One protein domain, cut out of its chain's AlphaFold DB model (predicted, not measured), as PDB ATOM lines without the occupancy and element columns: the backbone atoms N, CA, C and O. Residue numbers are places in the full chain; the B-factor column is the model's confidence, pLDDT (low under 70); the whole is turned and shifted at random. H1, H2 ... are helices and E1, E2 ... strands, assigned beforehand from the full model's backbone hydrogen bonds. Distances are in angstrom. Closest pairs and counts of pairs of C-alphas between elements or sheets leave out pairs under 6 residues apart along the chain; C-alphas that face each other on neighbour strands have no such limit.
ATOM      1  N   ALA A 205     -10.304  33.389 -22.469       90.06
ATOM      2  CA  ALA A 205      -9.982  34.227 -23.623       90.06
ATOM      3  C   ALA A 205      -8.592  33.897 -24.193       90.06
ATOM      4  O   ALA A 205      -8.459  33.715 -25.404       90.06
ATOM      5  N   ASP A 206      -7.590  33.751 -23.325       93.81
ATOM      6  CA  ASP A 206      -6.219  33.405 -23.707       93.81
ATOM      7  C   ASP A 206      -6.159  31.983 -24.262       93.81
ATOM      8  O   ASP A 206      -5.605  31.768 -25.340       93.81
ATOM      9  N   ALA A 207      -6.855  31.042 -23.615       94.56
ATOM     10  CA  ALA A 207      -7.038  29.679 -24.106       94.56
ATOM     11  C   ALA A 207      -7.627  29.653 -25.521       94.56
ATOM     12  O   ALA A 207      -7.132  28.963 -26.412       94.56
ATOM     13  N   LYS A 208      -8.689  30.434 -25.759       95.19
ATOM     14  CA  LYS A 208      -9.325  30.541 -27.074       95.19
ATOM     15  C   LYS A 208      -8.359  31.096 -28.122       95.19
ATOM     16  O   LYS A 208      -8.315  30.562 -29.229       95.19
ATOM     17  N   ASN A 209      -7.603  32.139 -27.788       95.31
ATOM     18  CA  ASN A 209      -6.630  32.742 -28.700       95.31
ATOM     19  C   ASN A 209      -5.488  31.766 -29.016       95.31
ATOM     20  O   ASN A 209      -5.137  31.595 -30.180       95.31
ATOM     21  N   MET A 210      -4.980  31.057 -28.008       96.50
ATOM     22  CA  MET A 210      -3.933  30.050 -28.169       96.50
ATOM     23  C   MET A 210      -4.396  28.862 -29.017       96.50
ATOM     24  O   MET A 210      -3.712  28.443 -29.948       96.50
ATOM     25  N   ASN A 211      -5.604  28.356 -28.754       95.44
ATOM     26  CA  ASN A 211      -6.214  27.291 -29.548       95.44
ATOM     27  C   ASN A 211      -6.474  27.729 -30.993       95.44
ATOM     28  O   ASN A 211      -6.337  26.919 -31.906       95.44
ATOM     29  N   HIS A 212      -6.840  28.996 -31.219       94.81
ATOM     30  CA  HIS A 212      -6.976  29.541 -32.568       94.81
ATOM     31  C   HIS A 212      -5.631  29.575 -33.297       94.81
ATOM     32  O   HIS A 212      -5.546  29.126 -34.441       94.81
ATOM     33  N   PHE A 213      -4.594  30.070 -32.624       95.94
ATOM     34  CA  PHE A 213      -3.249  30.185 -33.164       95.94
ATOM     35  C   PHE A 213      -2.671  28.816 -33.559       95.94
ATOM     36  O   PHE A 213      -2.246  28.633 -34.701       95.94
ATOM     37  N   LEU A 214      -2.755  27.828 -32.663       95.25
ATOM     38  CA  LEU A 214      -2.215  26.473 -32.851       95.25
ATOM     39  C   LEU A 214      -3.170  25.518 -33.594       95.25
ATOM     40  O   LEU A 214      -2.885  24.327 -33.730       95.25
ATOM     41  N   ALA A 215      -4.304  26.011 -34.104       93.12
ATOM     42  CA  ALA A 215      -5.347  25.174 -34.701       93.12
ATOM     43  C   ALA A 215      -4.872  24.346 -35.906       93.12
ATOM     44  O   ALA A 215      -5.459  23.301 -36.182       93.12
ATOM     45  N   ALA A 216      -3.869  24.821 -36.652       90.12
ATOM     46  CA  ALA A 216      -3.320  24.086 -37.792       90.12
ATOM     47  C   ALA A 216      -2.616  22.800 -37.334       90.12
ATOM     48  O   ALA A 216      -2.937  21.731 -37.838       90.12
ATOM     49  N   LEU A 217      -1.763  22.903 -36.308       90.62
ATOM     50  CA  LEU A 217      -1.081  21.767 -35.684       90.62
ATOM     51  C   LEU A 217      -2.082  20.785 -35.063       90.62
ATOM     52  O   LEU A 217      -1.959  19.579 -35.226       90.62
ATOM     53  N   ALA A 218      -3.115  21.298 -34.386       88.38
ATOM     54  CA  ALA A 218      -4.099  20.462 -33.693       88.38
ATOM     55  C   ALA A 218      -4.981  19.631 -34.642       88.38
ATOM     56  O   ALA A 218      -5.568  18.632 -34.232       88.38
ATOM     57  N   LYS A 219      -5.130  20.085 -35.891       86.94
ATOM     58  CA  LYS A 219      -5.875  19.381 -36.943       86.94
ATOM     59  C   LYS A 219      -5.010  18.397 -37.715       86.94
ATOM     60  O   LYS A 219      -5.559  17.642 -38.519       86.94
ATOM     61  N   ASP A 220      -3.699  18.441 -37.511       81.00
ATOM     62  CA  ASP A 220      -2.802  17.485 -38.122       81.00
ATOM     63  C   ASP A 220      -3.135  16.082 -37.594       81.00
ATOM     64  O   ASP A 220      -3.402  15.881 -36.408       81.00
ATOM     65  N   GLY A 221      -3.224  15.111 -38.503       72.88
ATOM     66  CA  GLY A 221      -3.544  13.732 -38.139       72.88
ATOM     67  C   GLY A 221      -2.407  13.040 -37.383       72.88
ATOM     68  O   GLY A 221      -2.630  11.969 -36.810       72.88
ATOM     69  N   ASP A 222      -1.206  13.626 -37.387       78.75
ATOM     70  CA  ASP A 222      -0.051  13.135 -36.659       78.75
ATOM     71  C   ASP A 222      -0.092  13.581 -35.193       78.75
ATOM     72  O   ASP A 222      -0.114  14.763 -34.843       78.75
ATOM     73  N   LYS A 223      -0.054  12.593 -34.299       79.88
ATOM     74  CA  LYS A 223      -0.073  12.825 -32.856       79.88
ATOM     75  C   LYS A 223       1.204  13.492 -32.345       79.88
ATOM     76  O   LYS A 223       1.175  13.975 -31.215       79.88
ATOM     77  N   ARG A 224       2.292  13.538 -33.129       78.56
ATOM     78  CA  ARG A 224       3.559  14.166 -32.715       78.56
ATOM     79  C   ARG A 224       3.379  15.634 -32.312       78.56
ATOM     80  O   ARG A 224       3.812  16.011 -31.228       78.56
ATOM     81  N   TYR A 225       2.587  16.391 -33.075       88.19
ATOM     82  CA  TYR A 225       2.348  17.811 -32.811       88.19
ATOM     83  C   TYR A 225       1.467  18.081 -31.587       88.19
ATOM     84  O   TYR A 225       1.454  19.199 -31.073       88.19
ATOM     85  N   LEU A 226       0.730  17.082 -31.080       89.56
ATOM     86  CA  LEU A 226      -0.050  17.244 -29.847       89.56
ATOM     87  C   LEU A 226       0.859  17.522 -28.652       89.56
ATOM     88  O   LEU A 226       0.484  18.286 -27.763       89.56
ATOM     89  N   GLU A 227       2.049  16.924 -28.644       87.56
ATOM     90  CA  GLU A 227       3.029  17.146 -27.590       87.56
ATOM     91  C   GLU A 227       3.662  18.538 -27.708       87.56
ATOM     92  O   GLU A 227       3.781  19.240 -26.703       87.56
ATOM     93  N   ASP A 228       3.967  19.001 -28.926       90.12
ATOM     94  CA  ASP A 228       4.451  20.369 -29.145       90.12
ATOM     95  C   ASP A 228       3.429  21.419 -28.735       90.12
ATOM     96  O   ASP A 228       3.778  22.391 -28.070       90.12
ATOM     97  N   ILE A 229       2.150  21.210 -29.063       93.88
ATOM     98  CA  ILE A 229       1.066  22.103 -28.640       93.88
ATOM     99  C   ILE A 229       1.054  22.232 -27.119       93.88
ATOM    100  O   ILE A 229       0.940  23.345 -26.604       93.88
ATOM    101  N   LYS A 230       1.178  21.116 -26.394       91.75
ATOM    102  CA  LYS A 230       1.209  21.133 -24.931       91.75
ATOM    103  C   LYS A 230       2.444  21.863 -24.407       91.75
ATOM    104  O   LYS A 230       2.310  22.717 -23.538       91.75
ATOM    105  N   ASN A 231       3.623  21.601 -24.964       89.25
ATOM    106  CA  ASN A 231       4.856  22.268 -24.540       89.25
ATOM    107  C   ASN A 231       4.823  23.782 -24.803       89.25
ATOM    108  O   ASN A 231       5.139  24.564 -23.910       89.25
ATOM    109  N   ILE A 232       4.367  24.204 -25.985       94.00
ATOM    110  CA  ILE A 232       4.226  25.620 -26.350       94.00
ATOM    111  C   ILE A 232       3.204  26.313 -25.442       94.00
ATOM    112  O   ILE A 232       3.471  27.403 -24.935       94.00
ATOM    113  N   LYS A 233       2.046  25.681 -25.195       94.75
ATOM    114  CA  LYS A 233       1.044  26.181 -24.240       94.75
ATOM    115  C   LYS A 233       1.633  26.354 -22.855       94.75
ATOM    116  O   LYS A 233       1.517  27.429 -22.281       94.75
ATOM    117  N   TYR A 234       2.292  25.322 -22.346       89.38
ATOM    118  CA  TYR A 234       2.918  25.355 -21.037       89.38
ATOM    119  C   TYR A 234       3.915  26.511 -20.915       89.38
ATOM    120  O   TYR A 234       3.800  27.308 -19.985       89.38
ATOM    121  N   MET A 235       4.837  26.659 -21.873       88.75
ATOM    122  CA  MET A 235       5.805  27.762 -21.883       88.75
ATOM    123  C   MET A 235       5.106  29.123 -21.904       88.75
ATOM    124  O   MET A 235       5.389  29.975 -21.072       88.75
ATOM    125  N   ALA A 236       4.118  29.315 -22.781       92.88
ATOM    126  CA  ALA A 236       3.394  30.580 -22.858       92.88
ATOM    127  C   ALA A 236       2.588  30.900 -21.586       92.88
ATOM    128  O   ALA A 236       2.557  32.047 -21.145       92.88
ATOM    129  N   TYR A 237       1.943  29.904 -20.977       89.38
ATOM    130  CA  TYR A 237       1.130  30.079 -19.771       89.38
ATOM    131  C   TYR A 237       1.980  30.303 -18.517       89.38
ATOM    132  O   TYR A 237       1.553  31.020 -17.606       89.38
ATOM    133  N   THR A 238       3.190  29.745 -18.477       82.06
ATOM    134  CA  THR A 238       4.131  29.881 -17.353       82.06
ATOM    135  C   THR A 238       5.163  30.993 -17.537       82.06
ATOM    136  O   THR A 238       5.842  31.339 -16.571       82.06
ATOM    137  N   ALA A 239       5.244  31.608 -18.722       85.88
ATOM    138  CA  ALA A 239       6.141  32.724 -18.993       85.88
ATOM    139  C   ALA A 239       5.973  33.863 -17.972       85.88
ATOM    140  O   ALA A 239       4.861  34.216 -17.553       85.88
ATOM    141  N   LYS A 240       7.104  34.455 -17.573       82.62
ATOM    142  CA  LYS A 240       7.139  35.547 -16.595       82.62
ATOM    143  C   LYS A 240       6.483  36.801 -17.184       82.62
ATOM    144  O   LYS A 240       6.642  37.139 -18.359       82.62
ATOM    145  N   GLU A 241       5.747  37.530 -16.349       83.56
ATOM    146  CA  GLU A 241       5.305  38.879 -16.715       83.56
ATOM    147  C   GLU A 241       6.520  39.805 -16.863       83.56
ATOM    148  O   GLU A 241       7.486  39.639 -16.116       83.56
ATOM    149  N   PRO A 242       6.481  40.807 -17.758       87.69
ATOM    150  CA  PRO A 242       5.360  41.229 -18.624       87.69
ATOM    151  C   PRO A 242       5.244  40.492 -19.977       87.69
ATOM    152  O   PRO A 242       4.352  40.797 -20.769       87.69
ATOM    153  N   TYR A 243       6.139  39.552 -20.282       89.25
ATOM    154  CA  TYR A 243       6.239  38.922 -21.605       89.25
ATOM    155  C   TYR A 243       5.005  38.087 -21.957       89.25
ATOM    156  O   TYR A 243       4.507  38.170 -23.079       89.25
ATOM    157  N   ARG A 244       4.443  37.371 -20.976       90.75
ATOM    158  CA  ARG A 244       3.187  36.628 -21.141       90.75
ATOM    159  C   ARG A 244       2.014  37.524 -21.536       90.75
ATOM    160  O   ARG A 244       1.295  37.204 -22.480       90.75
ATOM    161  N   PHE A 245       1.824  38.653 -20.850       89.75
ATOM    162  CA  PHE A 245       0.783  39.617 -21.211       89.75
ATOM    163  C   PHE A 245       0.930  40.091 -22.662       89.75
ATOM    164  O   PHE A 245      -0.036  40.091 -23.427       89.75
ATOM    165  N   VAL A 246       2.152  40.450 -23.061       89.94
ATOM    166  CA  VAL A 246       2.446  40.900 -24.425       89.94
ATOM    167  C   VAL A 246       2.182  39.800 -25.452       89.94
ATOM    168  O   VAL A 246       1.560  40.074 -26.477       89.94
ATOM    169  N   PHE A 247       2.571  38.557 -25.163       94.00
ATOM    170  CA  PHE A 247       2.256  37.406 -26.005       94.00
ATOM    171  C   PHE A 247       0.743  37.301 -26.253       94.00
ATOM    172  O   PHE A 247       0.296  37.341 -27.401       94.00
ATOM    173  N   PHE A 248      -0.068  37.251 -25.190       93.31
ATOM    174  CA  PHE A 248      -1.520  37.069 -25.326       93.31
ATOM    175  C   PHE A 248      -2.242  38.266 -25.943       93.31
ATOM    176  O   PHE A 248      -3.275  38.090 -26.601       93.31
ATOM    177  N   LYS A 249      -1.676  39.472 -25.825       90.69
ATOM    178  CA  LYS A 249      -2.190  40.667 -26.498       90.69
ATOM    179  C   LYS A 249      -2.243  40.491 -28.023       90.69
ATOM    180  O   LYS A 249      -3.243  40.891 -28.632       90.69
ATOM    181  N   TYR A 250      -1.212  39.881 -28.616       91.88
ATOM    182  CA  TYR A 250      -1.040  39.791 -30.072       91.88
ATOM    183  C   TYR A 250      -1.280  38.396 -30.664       91.88
ATOM    184  O   TYR A 250      -1.647  38.297 -31.834       91.88
ATOM    185  N   VAL A 251      -1.167  37.318 -29.879       94.56
ATOM    186  CA  VAL A 251      -1.336  35.933 -30.373       94.56
ATOM    187  C   VAL A 251      -2.687  35.691 -31.057       94.56
ATOM    188  O   VAL A 251      -2.792  34.887 -31.977       94.56
ATOM    189  N   LYS A 252      -3.726  36.444 -30.678       92.44
ATOM    190  CA  LYS A 252      -5.062  36.386 -31.295       92.44
ATOM    191  C   LYS A 252      -5.079  36.728 -32.794       92.44
ATOM    192  O   LYS A 252      -6.042  36.394 -33.481       92.44
ATOM    193  N   GLU A 253      -4.062  37.435 -33.286       91.69
ATOM    194  CA  GLU A 253      -3.928  37.841 -34.690       91.69
ATOM    195  C   GLU A 253      -2.996  36.924 -35.492       91.69
ATOM    196  O   GLU A 253      -2.988  36.986 -36.724       91.69
ATOM    197  N   LEU A 254      -2.244  36.071 -34.794       93.94
ATOM    198  CA  LEU A 254      -1.259  35.154 -35.347       93.94
ATOM    199  C   LEU A 254      -1.890  33.849 -35.816       93.94
ATOM    200  O   LEU A 254      -2.873  33.353 -35.258       93.94
ATOM    201  N   LYS A 255      -1.288  33.261 -36.850       94.25
ATOM    202  CA  LYS A 255      -1.660  31.944 -37.372       94.25
ATOM    203  C   LYS A 255      -0.416  31.135 -37.691       94.25
ATOM    204  O   LYS A 255       0.584  31.686 -38.136       94.25
ATOM    205  N   ILE A 256      -0.504  29.820 -37.551       92.94
ATOM    206  CA  ILE A 256       0.481  28.925 -38.153       92.94
ATOM    207  C   ILE A 256       0.189  28.798 -39.654       92.94
ATOM    208  O   ILE A 256      -0.949  28.550 -40.065       92.94
ATOM    209  N   GLY A 257       1.217  29.036 -40.467       88.38
ATOM    210  CA  GLY A 257       1.246  28.791 -41.902       88.38
ATOM    211  C   GLY A 257       1.565  27.326 -42.189       88.38
ATOM    212  O   GLY A 257       0.758  26.452 -41.884       88.38
ATOM    213  N   ASN A 258       2.726  27.062 -42.793       85.00
ATOM    214  CA  ASN A 258       3.235  25.698 -42.932       85.00
ATOM    215  C   ASN A 258       4.095  25.339 -41.708       85.00
ATOM    216  O   ASN A 258       4.991  26.099 -41.359       85.00
ATOM    217  N   TYR A 259       3.806  24.204 -41.076       76.56
ATOM    218  CA  TYR A 259       4.511  23.673 -39.904       76.56
ATOM    219  C   TYR A 259       5.435  22.479 -40.214       76.56
ATOM    220  O   TYR A 259       6.069  21.924 -39.315       76.56
ATOM    221  N   ASP A 260       5.494  22.102 -41.492       71.44
ATOM    222  CA  ASP A 260       6.465  21.197 -42.110       71.44
ATOM    223  C   ASP A 260       7.135  21.954 -43.270       71.44
ATOM    224  O   ASP A 260       7.074  21.601 -44.454       71.44
ATOM    225  N   TYR A 261       7.613  23.159 -42.956       68.56
ATOM    226  CA  TYR A 261       8.122  24.068 -43.967       68.56
ATOM    227  C   TYR A 261       9.505  23.620 -44.446       68.56
ATOM    228  O   TYR A 261      10.473  23.751 -43.711       68.56
ATOM    229  N   HIS A 262       9.589  23.165 -45.702       67.81
ATOM    230  CA  HIS A 262      10.822  22.803 -46.424       67.81
ATOM    231  C   HIS A 262      11.076  23.704 -47.643       67.81
ATOM    232  O   HIS A 262      11.453  23.243 -48.725       67.81
ATOM    233  N   GLY A 263      10.797  25.006 -47.514       64.25
ATOM    234  CA  GLY A 263      11.138  25.960 -48.573       64.25
ATOM    235  C   GLY A 263      12.639  25.922 -48.855       64.25
ATOM    236  O   GLY A 263      13.412  25.664 -47.942       64.25
ATOM    237  N   LYS A 264      13.057  26.162 -50.099       68.62
ATOM    238  CA  LYS A 264      14.479  26.253 -50.454       68.62
ATOM    239  C   LYS A 264      14.837  27.658 -50.915       68.62
ATOM    240  O   LYS A 264      14.040  28.298 -51.603       68.62
ATOM    241  N   ASP A 265      16.021  28.129 -50.545       64.81
ATOM    242  CA  ASP A 265      16.588  29.383 -51.021       64.81
ATOM    243  C   ASP A 265      17.000  29.275 -52.504       64.81
ATOM    244  O   ASP A 265      16.954  28.212 -53.133       64.81
ATOM    245  N   SER A 266      17.438  30.393 -53.086       63.06
ATOM    246  CA  SER A 266      17.920  30.447 -54.479       63.06
ATOM    247  C   SER A 266      19.141  29.556 -54.768       63.06
ATOM    248  O   SER A 266      19.476  29.337 -55.933       63.06
ATOM    249  N   LYS A 267      19.800  29.035 -53.728       61.44
ATOM    250  CA  LYS A 267      20.963  28.145 -53.793       61.44
ATOM    251  C   LYS A 267      20.592  26.684 -53.501       61.44
ATOM    252  O   LYS A 267      21.462  25.822 -53.572       61.44
ATOM    253  N   GLY A 268      19.315  26.394 -53.238       65.56
ATOM    254  CA  GLY A 268      18.804  25.059 -52.943       65.56
ATOM    255  C   GLY A 268      18.957  24.617 -51.484       65.56
ATOM    256  O   GLY A 268      18.657  23.456 -51.199       65.56
ATOM    257  N   ASN A 269      19.397  25.502 -50.583       64.88
ATOM    258  CA  ASN A 269      19.439  25.237 -49.144       64.88
ATOM    259  C   ASN A 269      18.040  25.360 -48.562       64.88
ATOM    260  O   ASN A 269      17.253  26.165 -49.047       64.88
ATOM    261  N   GLU A 270      17.725  24.601 -47.522       66.62
ATOM    262  CA  GLU A 270      16.440  24.770 -46.855       66.62
ATOM    263  C   GLU A 270      16.361  26.107 -46.108       66.62
ATOM    264  O   GLU A 270      17.335  26.576 -45.522       66.62
ATOM    265  N   ASN A 271      15.193  26.738 -46.182       68.69
ATOM    266  CA  ASN A 271      14.883  27.984 -45.507       68.69
ATOM    267  C   ASN A 271      14.578  27.688 -44.037       68.69
ATOM    268  O   ASN A 271      13.813  26.772 -43.734       68.69
ATOM    269  N   ALA A 272      15.122  28.521 -43.152       75.94
ATOM    270  CA  ALA A 272      14.801  28.496 -41.734       75.94
ATOM    271  C   ALA A 272      13.314  28.808 -41.473       75.94
ATOM    272  O   ALA A 272      12.572  29.243 -42.367       75.94
ATOM    273  N   GLN A 273      12.893  28.584 -40.227       87.00
ATOM    274  CA  GLN A 273      11.625  29.103 -39.714       87.00
ATOM    275  C   GLN A 273      11.580  30.625 -39.916       87.00
ATOM    276  O   GLN A 273      12.624  31.270 -39.894       87.00
ATOM    277  N   TYR A 274      10.400  31.180 -40.194       89.69
ATOM    278  CA  TYR A 274      10.247  32.626 -40.358       89.69
ATOM    279  C   TYR A 274       8.814  33.099 -40.096       89.69
ATOM    280  O   TYR A 274       7.830  32.371 -40.300       89.69
ATOM    281  N   TYR A 275       8.689  34.364 -39.714       92.69
ATOM    282  CA  TYR A 275       7.437  35.109 -39.717       92.69
ATOM    283  C   TYR A 275       7.205  35.871 -41.037       92.69
ATOM    284  O   TYR A 275       8.067  36.602 -41.516       92.69
ATOM    285  N   ASP A 276       6.003  35.749 -41.613       91.19
ATOM    286  CA  ASP A 276       5.550  36.571 -42.743       91.19
ATOM    287  C   ASP A 276       4.606  37.688 -42.273       91.19
ATOM    288  O   ASP A 276       3.431  37.435 -41.970       91.19
ATOM    289  N   SER A 277       5.091  38.932 -42.290       86.81
ATOM    290  CA  SER A 277       4.320  40.132 -41.927       86.81
ATOM    291  C   SER A 277       3.119  40.381 -42.844       86.81
ATOM    292  O   SER A 277       2.073  40.866 -42.401       86.81
ATOM    293  N   GLY A 278       3.203  39.984 -44.119       86.69
ATOM    294  CA  GLY A 278       2.130  40.187 -45.093       86.69
ATOM    295  C   GLY A 278       0.875  39.375 -44.770       86.69
ATOM    296  O   GLY A 278      -0.245  39.889 -44.851       86.69
ATOM    297  N   SER A 279       1.048  38.107 -44.387       91.12
ATOM    298  CA  SER A 279      -0.063  37.208 -44.054       91.12
ATOM    299  C   SER A 279      -0.273  36.968 -42.558       91.12
ATOM    300  O   SER A 279      -1.262  36.323 -42.193       91.12
ATOM    301  N   LYS A 280       0.607  37.509 -41.704       91.94
ATOM    302  CA  LYS A 280       0.660  37.281 -40.251       91.94
ATOM    303  C   LYS A 280       0.760  35.798 -39.891       91.94
ATOM    304  O   LYS A 280       0.059  35.308 -38.997       91.94
ATOM    305  N   LYS A 281       1.587  35.068 -40.637       94.81
ATOM    306  CA  LYS A 281       1.756  33.625 -40.469       94.81
ATOM    307  C   LYS A 281       3.158  33.276 -40.019       94.81
ATOM    308  O   LYS A 281       4.128  33.825 -40.524       94.81
ATOM    309  N   LEU A 282       3.227  32.304 -39.123       93.69
ATOM    310  CA  LEU A 282       4.461  31.658 -38.710       93.69
ATOM    311  C   LEU A 282       4.668  30.390 -39.531       93.69
ATOM    312  O   LEU A 282       3.807  29.505 -39.544       93.69
ATOM    313  N   TYR A 283       5.792  30.328 -40.231       91.31
ATOM    314  CA  TYR A 283       6.244  29.157 -40.964       91.31
ATOM    315  C   TYR A 283       7.301  28.474 -40.113       91.31
ATOM    316  O   TYR A 283       8.381  29.020 -39.909       91.31
ATOM    317  N   ILE A 284       6.954  27.313 -39.570       89.25
ATOM    318  CA  ILE A 284       7.724  26.663 -38.513       89.25
ATOM    319  C   ILE A 284       8.166  25.271 -38.934       89.25
ATOM    320  O   ILE A 284       7.625  24.665 -39.864       89.25
ATOM    321  N   ARG A 285       9.151  24.770 -38.200       85.69
ATOM    322  CA  ARG A 285       9.735  23.447 -38.352       85.69
ATOM    323  C   ARG A 285       9.971  22.908 -36.949       85.69
ATOM    324  O   ARG A 285      10.732  23.490 -36.192       85.69
ATOM    325  N   LEU A 286       9.241  21.868 -36.557       85.81
ATOM    326  CA  LEU A 286       9.322  21.322 -35.189       85.81
ATOM    327  C   LEU A 286       9.968  19.935 -35.134       85.81
ATOM    328  O   LEU A 286      10.372  19.488 -34.066       85.81
ATOM    329  N   HIS A 287      10.056  19.257 -36.279       79.50
ATOM    330  CA  HIS A 287      10.560  17.893 -36.395       79.50
ATOM    331  C   HIS A 287      11.378  17.752 -37.672       79.50
ATOM    332  O   HIS A 287      10.939  17.119 -38.633       79.50
ATOM    333  N   GLU A 288      12.558  18.356 -37.701       71.81
ATOM    334  CA  GLU A 288      13.516  18.073 -38.755       71.81
ATOM    335  C   GLU A 288      14.821  17.578 -38.167       71.81
ATOM    336  O   GLU A 288      15.291  18.026 -37.127       71.81
ATOM    337  N   THR A 289      15.377  16.613 -38.879       64.75
ATOM    338  CA  THR A 289      16.705  16.103 -38.665       64.75
ATOM    339  C   THR A 289      17.654  16.809 -39.628       64.75
ATOM    340  O   THR A 289      17.505  16.674 -40.844       64.75
ATOM    341  N   ASN A 290      18.656  17.514 -39.109       65.06
ATOM    342  CA  ASN A 290      19.682  18.140 -39.933       65.06
ATOM    343  C   ASN A 290      20.453  17.104 -40.785       65.06
ATOM    344  O   ASN A 290      20.351  15.892 -40.549       65.06
ATOM    345  N   PRO A 291      21.281  17.533 -41.761       56.59
ATOM    346  CA  PRO A 291      22.007  16.622 -42.654       56.59
ATOM    347  C   PRO A 291      22.898  15.579 -41.957       56.59
ATOM    348  O   PRO A 291      23.314  14.611 -42.592       56.59
ATOM    349  N   ASN A 292      23.185  15.757 -40.663       55.12
ATOM    350  CA  ASN A 292      23.979  14.839 -39.849       55.12
ATOM    351  C   ASN A 292      23.133  13.821 -39.069       55.12
ATOM    352  O   ASN A 292      23.685  13.056 -38.279       55.12
ATOM    353  N   GLY A 293      21.815  13.786 -39.263       56.66
ATOM    354  CA  GLY A 293      20.958  12.836 -38.561       56.66
ATOM    355  C   GLY A 293      20.551  13.281 -37.149       56.66
ATOM    356  O   GLY A 293      20.060  12.448 -36.388       56.66
ATOM    357  N   VAL A 294      20.730  14.561 -36.790       59.00
ATOM    358  CA  VAL A 294      20.390  15.106 -35.464       59.00
ATOM    359  C   VAL A 294      19.173  16.027 -35.563       59.00
ATOM    360  O   VAL A 294      19.156  16.919 -36.401       59.00
ATOM    361  N   SER A 295      18.169  15.802 -34.713       66.56
ATOM    362  CA  SER A 295      17.044  16.730 -34.528       66.56
ATOM    363  C   SER A 295      17.558  18.004 -33.854       66.56
ATOM    364  O   SER A 295      18.164  17.901 -32.787       66.56
ATOM    365  N   ASP A 296      17.383  19.165 -34.483       73.81
ATOM    366  CA  ASP A 296      17.847  20.470 -33.985       73.81
ATOM    367  C   ASP A 296      16.766  21.560 -34.053       73.81
ATOM    368  O   ASP A 296      17.058  22.756 -34.061       73.81
ATOM    369  N   GLU A 297      15.502  21.137 -34.034       82.00
ATOM    370  CA  GLU A 297      14.337  22.009 -34.125       82.00
ATOM    371  C   GLU A 297      13.279  21.676 -33.063       82.00
ATOM    372  O   GLU A 297      13.272  20.599 -32.458       82.00
ATOM    373  N   GLY A 298      12.362  22.620 -32.825       84.44
ATOM    374  CA  GLY A 298      11.269  22.449 -31.867       84.44
ATOM    375  C   GLY A 298      11.789  22.076 -30.479       84.44
ATOM    376  O   GLY A 298      12.520  22.843 -29.857       84.44
ATOM    377  N   ARG A 299      11.428  20.887 -29.989       84.50
ATOM    378  CA  ARG A 299      11.884  20.382 -28.684       84.50
ATOM    379  C   ARG A 299      13.403  20.209 -28.596       84.50
ATOM    380  O   ARG A 299      13.958  20.424 -27.521       84.50
ATOM    381  N   ASP A 300      14.042  19.793 -29.683       80.38
ATOM    382  CA  ASP A 300      15.462  19.427 -29.698       80.38
ATOM    383  C   ASP A 300      16.361  20.578 -30.170       80.38
ATOM    384  O   ASP A 300      17.557  20.382 -30.381       80.38
ATOM    385  N   ASP A 301      15.797  21.781 -30.315       80.44
ATOM    386  CA  ASP A 301      16.542  22.974 -30.700       80.44
ATOM    387  C   ASP A 301      17.757  23.159 -29.773       80.44
ATOM    388  O   ASP A 301      17.583  23.331 -28.557       80.44
ATOM    389  N   PRO A 302      18.996  23.138 -30.310       77.31
ATOM    390  CA  PRO A 302      20.196  23.259 -29.501       77.31
ATOM    391  C   PRO A 302      20.198  24.580 -28.745       77.31
ATOM    392  O   PRO A 302      20.716  24.638 -27.644       77.31
ATOM    393  N   ARG A 303      19.555  25.634 -29.259       77.50
ATOM    394  CA  ARG A 303      19.453  26.942 -28.596       77.50
ATOM    395  C   ARG A 303      18.545  26.910 -27.363       77.50
ATOM    396  O   ARG A 303      18.519  27.889 -26.614       77.50
ATOM    397  N   GLY A 304      17.823  25.815 -27.151       80.19
ATOM    398  CA  GLY A 304      16.811  25.596 -26.128       80.19
ATOM    399  C   GLY A 304      15.469  25.261 -26.774       80.19
ATOM    400  O   GLY A 304      15.103  25.846 -27.792       80.19
ATOM    401  N   ALA A 305      14.722  24.345 -26.162       84.56
ATOM    402  CA  ALA A 305      13.443  23.882 -26.686       84.56
ATOM    403  C   ALA A 305      12.500  25.049 -27.035       84.56
ATOM    404  O   ALA A 305      12.237  25.924 -26.209       84.56
ATOM    405  N   TYR A 306      11.986  25.034 -28.263       89.56
ATOM    406  CA  TYR A 306      11.056  26.002 -28.852       89.56
ATOM    407  C   TYR A 306      11.543  27.458 -28.858       89.56
ATOM    408  O   TYR A 306      10.750  28.365 -29.109       89.56
ATOM    409  N   VAL A 307      12.836  27.710 -28.641       88.81
ATOM    410  CA  VAL A 307      13.399  29.067 -28.687       88.81
ATOM    411  C   VAL A 307      13.169  29.697 -30.049       88.81
ATOM    412  O   VAL A 307      12.678  30.818 -30.109       88.81
ATOM    413  N   THR A 308      13.455  28.976 -31.134       89.12
ATOM    414  CA  THR A 308      13.232  29.490 -32.495       89.12
ATOM    415  C   THR A 308      11.764  29.803 -32.750       89.12
ATOM    416  O   THR A 308      11.440  30.854 -33.287       89.12
ATOM    417  N   PHE A 309      10.849  28.958 -32.267       93.19
ATOM    418  CA  PHE A 309       9.417  29.229 -32.366       93.19
ATOM    419  C   PHE A 309       9.043  30.563 -31.699       93.19
ATOM    420  O   PHE A 309       8.348  31.383 -32.298       93.19
ATOM    421  N   PHE A 310       9.509  30.804 -30.468       95.06
ATOM    422  CA  PHE A 310       9.216  32.057 -29.768       95.06
ATOM    423  C   PHE A 310      10.001  33.257 -30.311       95.06
ATOM    424  O   PHE A 310       9.525  34.381 -30.176       95.06
ATOM    425  N   HIS A 311      11.148  33.035 -30.950       93.75
ATOM    426  CA  HIS A 311      11.901  34.065 -31.663       93.75
ATOM    427  C   HIS A 311      11.081  34.599 -32.843       93.75
ATOM    428  O   HIS A 311      10.816  35.797 -32.916       93.75
ATOM    429  N   GLU A 312      10.514  33.710 -33.663       94.44
ATOM    430  CA  GLU A 312       9.621  34.118 -34.755       94.44
ATOM    431  C   GLU A 312       8.331  34.788 -34.255       94.44
ATOM    432  O   GLU A 312       7.829  35.744 -34.852       94.44
ATOM    433  N   VAL A 313       7.789  34.336 -33.117       95.19
ATOM    434  CA  VAL A 313       6.687  35.046 -32.442       95.19
ATOM    435  C   VAL A 313       7.114  36.458 -32.021       95.19
ATOM    436  O   VAL A 313       6.296  37.376 -32.082       95.19
ATOM    437  N   GLY A 314       8.371  36.648 -31.617       92.88
ATOM    438  CA  GLY A 314       8.959  37.952 -31.324       92.88
ATOM    439  C   GLY A 314       8.873  38.898 -32.521       92.88
ATOM    440  O   GLY A 314       8.274  39.964 -32.393       92.88
ATOM    441  N   HIS A 315       9.341  38.476 -33.700       91.50
ATOM    442  CA  HIS A 315       9.180  39.256 -34.939       91.50
ATOM    443  C   HIS A 315       7.716  39.577 -35.247       91.50
ATOM    444  O   HIS A 315       7.377  40.685 -35.660       91.50
ATOM    445  N   ALA A 316       6.817  38.624 -35.004       92.00
ATOM    446  CA  ALA A 316       5.400  38.839 -35.229       92.00
ATOM    447  C   ALA A 316       4.792  39.900 -34.304       92.00
ATOM    448  O   ALA A 316       3.982  40.723 -34.735       92.00
ATOM    449  N   ILE A 317       5.151  39.864 -33.022       90.00
ATOM    450  CA  ILE A 317       4.737  40.870 -32.042       90.00
ATOM    451  C   ILE A 317       5.280  42.237 -32.446       90.00
ATOM    452  O   ILE A 317       4.525  43.208 -32.408       90.00
ATOM    453  N   ASP A 318       6.541  42.297 -32.870       85.12
ATOM    454  CA  ASP A 318       7.195  43.516 -33.337       85.12
ATOM    455  C   ASP A 318       6.414  44.163 -34.495       85.12
ATOM    456  O   ASP A 318       5.894  45.271 -34.342       85.12
ATOM    457  N   ASP A 319       6.166  43.427 -35.586       85.81
ATOM    458  CA  ASP A 319       5.399  43.913 -36.746       85.81
ATOM    459  C   ASP A 319       3.971  44.347 -36.381       85.81
ATOM    460  O   ASP A 319       3.518  45.449 -36.714       85.81
ATOM    461  N   MET A 320       3.230  43.489 -35.673       85.50
ATOM    462  CA  MET A 320       1.825  43.765 -35.363       85.50
ATOM    463  C   MET A 320       1.670  44.960 -34.431       85.50
ATOM    464  O   MET A 320       0.676  45.690 -34.513       85.50
ATOM    465  N   SER A 321       2.660  45.186 -33.575       80.75
ATOM    466  CA  SER A 321       2.646  46.293 -32.643       80.75
ATOM    467  C   SER A 321       2.757  47.667 -33.292       80.75
ATOM    468  O   SER A 321       2.205  48.633 -32.761       80.75
ATOM    469  N   LEU A 322       3.336  47.754 -34.495       74.81
ATOM    470  CA  LEU A 322       3.470  49.007 -35.243       74.81
ATOM    471  C   LEU A 322       2.122  49.714 -35.470       74.81
ATOM    472  O   LEU A 322       2.073  50.935 -35.621       74.81
ATOM    473  N   LYS A 323       1.010  48.966 -35.469       69.56
ATOM    474  CA  LYS A 323      -0.352  49.505 -35.630       69.56
ATOM    475  C   LYS A 323      -0.956  50.049 -34.338       69.56
ATOM    476  O   LYS A 323      -1.886  50.852 -34.401       69.56
TER     477      LYS A 323
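Overview. This is residues 205 to 323 of the 505 residues of an uncharacterized protein of Anaerocolumna jejuensis DSM 15929 (UniProt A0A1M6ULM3). The helices H1, H3 and H5 meet round the short helix H4, with H3 and H5 reaching it by their last residues and crossing it steeply, while a small strand hairpin, E1 and E2, packs on H5. Two long loops, residues 252 to 273 and 284 to 306, reach as far as 25 A and 23 A from the mean of the C-alphas. The printed part has 119 residues, with five named helices and two strands in the order H1 H2 H3 H4 E1 E2 H5; the two-strand sheet, E1 - E2, is antiparallel. By its named elements it is mostly helix, though under half of the residues are in them. It is compact, with a radius of gyration of the C-alphas of 14.2 A and spans of 40 by 30 by 27 A.

Arrangement. H1, residues 205 to 213, touches H4, residues 243 to 251, at a steep tilt of 60 degrees, the same way; the closest C-alphas, of Asp 206 and Phe 248, are 6.2 A apart. H2, residues 215 to 218, touches residues 225 to 229 of H3, residues 224 to 238, with the C-alphas of Leu 217 and Tyr 225 closest at 6.0 A. H3 touches H4 with residues 236 to 238 alone, at a steep tilt of 54 degrees, opposite ways; the closest C-alphas are those of Ala 236 and Arg 244, 6.3 A. The strands E1, residues 274 to 276, and E2, residues 281 to 283, form an antiparallel hairpin, with N 274 and O 283 at 3.0 A and N 276 and O 281 at 2.9 A, within hydrogen-bond range. Residues 255 to 256 pair with residues 281 to 282 of E2, parallel. H5, residues 307 to 321, comes closest to E1 at the C-alphas of Glu 312 and Tyr 275, 5.5 A. H5 touches H4 with residues 317 to 321 alone, at a steep tilt of 66 degrees, the same way; the closest C-alphas are those of Ile 317 and Tyr 250, 6.2 A. H3 and H5 are apart. Every O i to N i+4 pair is within hydrogen-bond range in H1 and H5, 10 of 11 are in H3 and 4 of 5 in H4; H2 is too short for such a pair.

Along the chain. H1 begins at C-alpha 205 (-9.982, 34.227, -23.623) and measures 12.4 A from first to last C-alpha; H2 measures 5.0 A, H3 22.0 A and H4 12.0 A. E1 measures 6.6 A and E2 6.4 A. H5, 20.7 A, ends at C-alpha 321 (2.646, 46.293, -32.643).

Size, cuts and confidence. The C-alphas farthest apart, of Ala 205 and Lys 267, are 43.6 A apart. The printed part has no cut. The links H4 to E1 and E2 to H5 are long. The mean pLDDT of the printed part is 84.2, and residues 261 to 271, 289 to 295 and 323 are under 70.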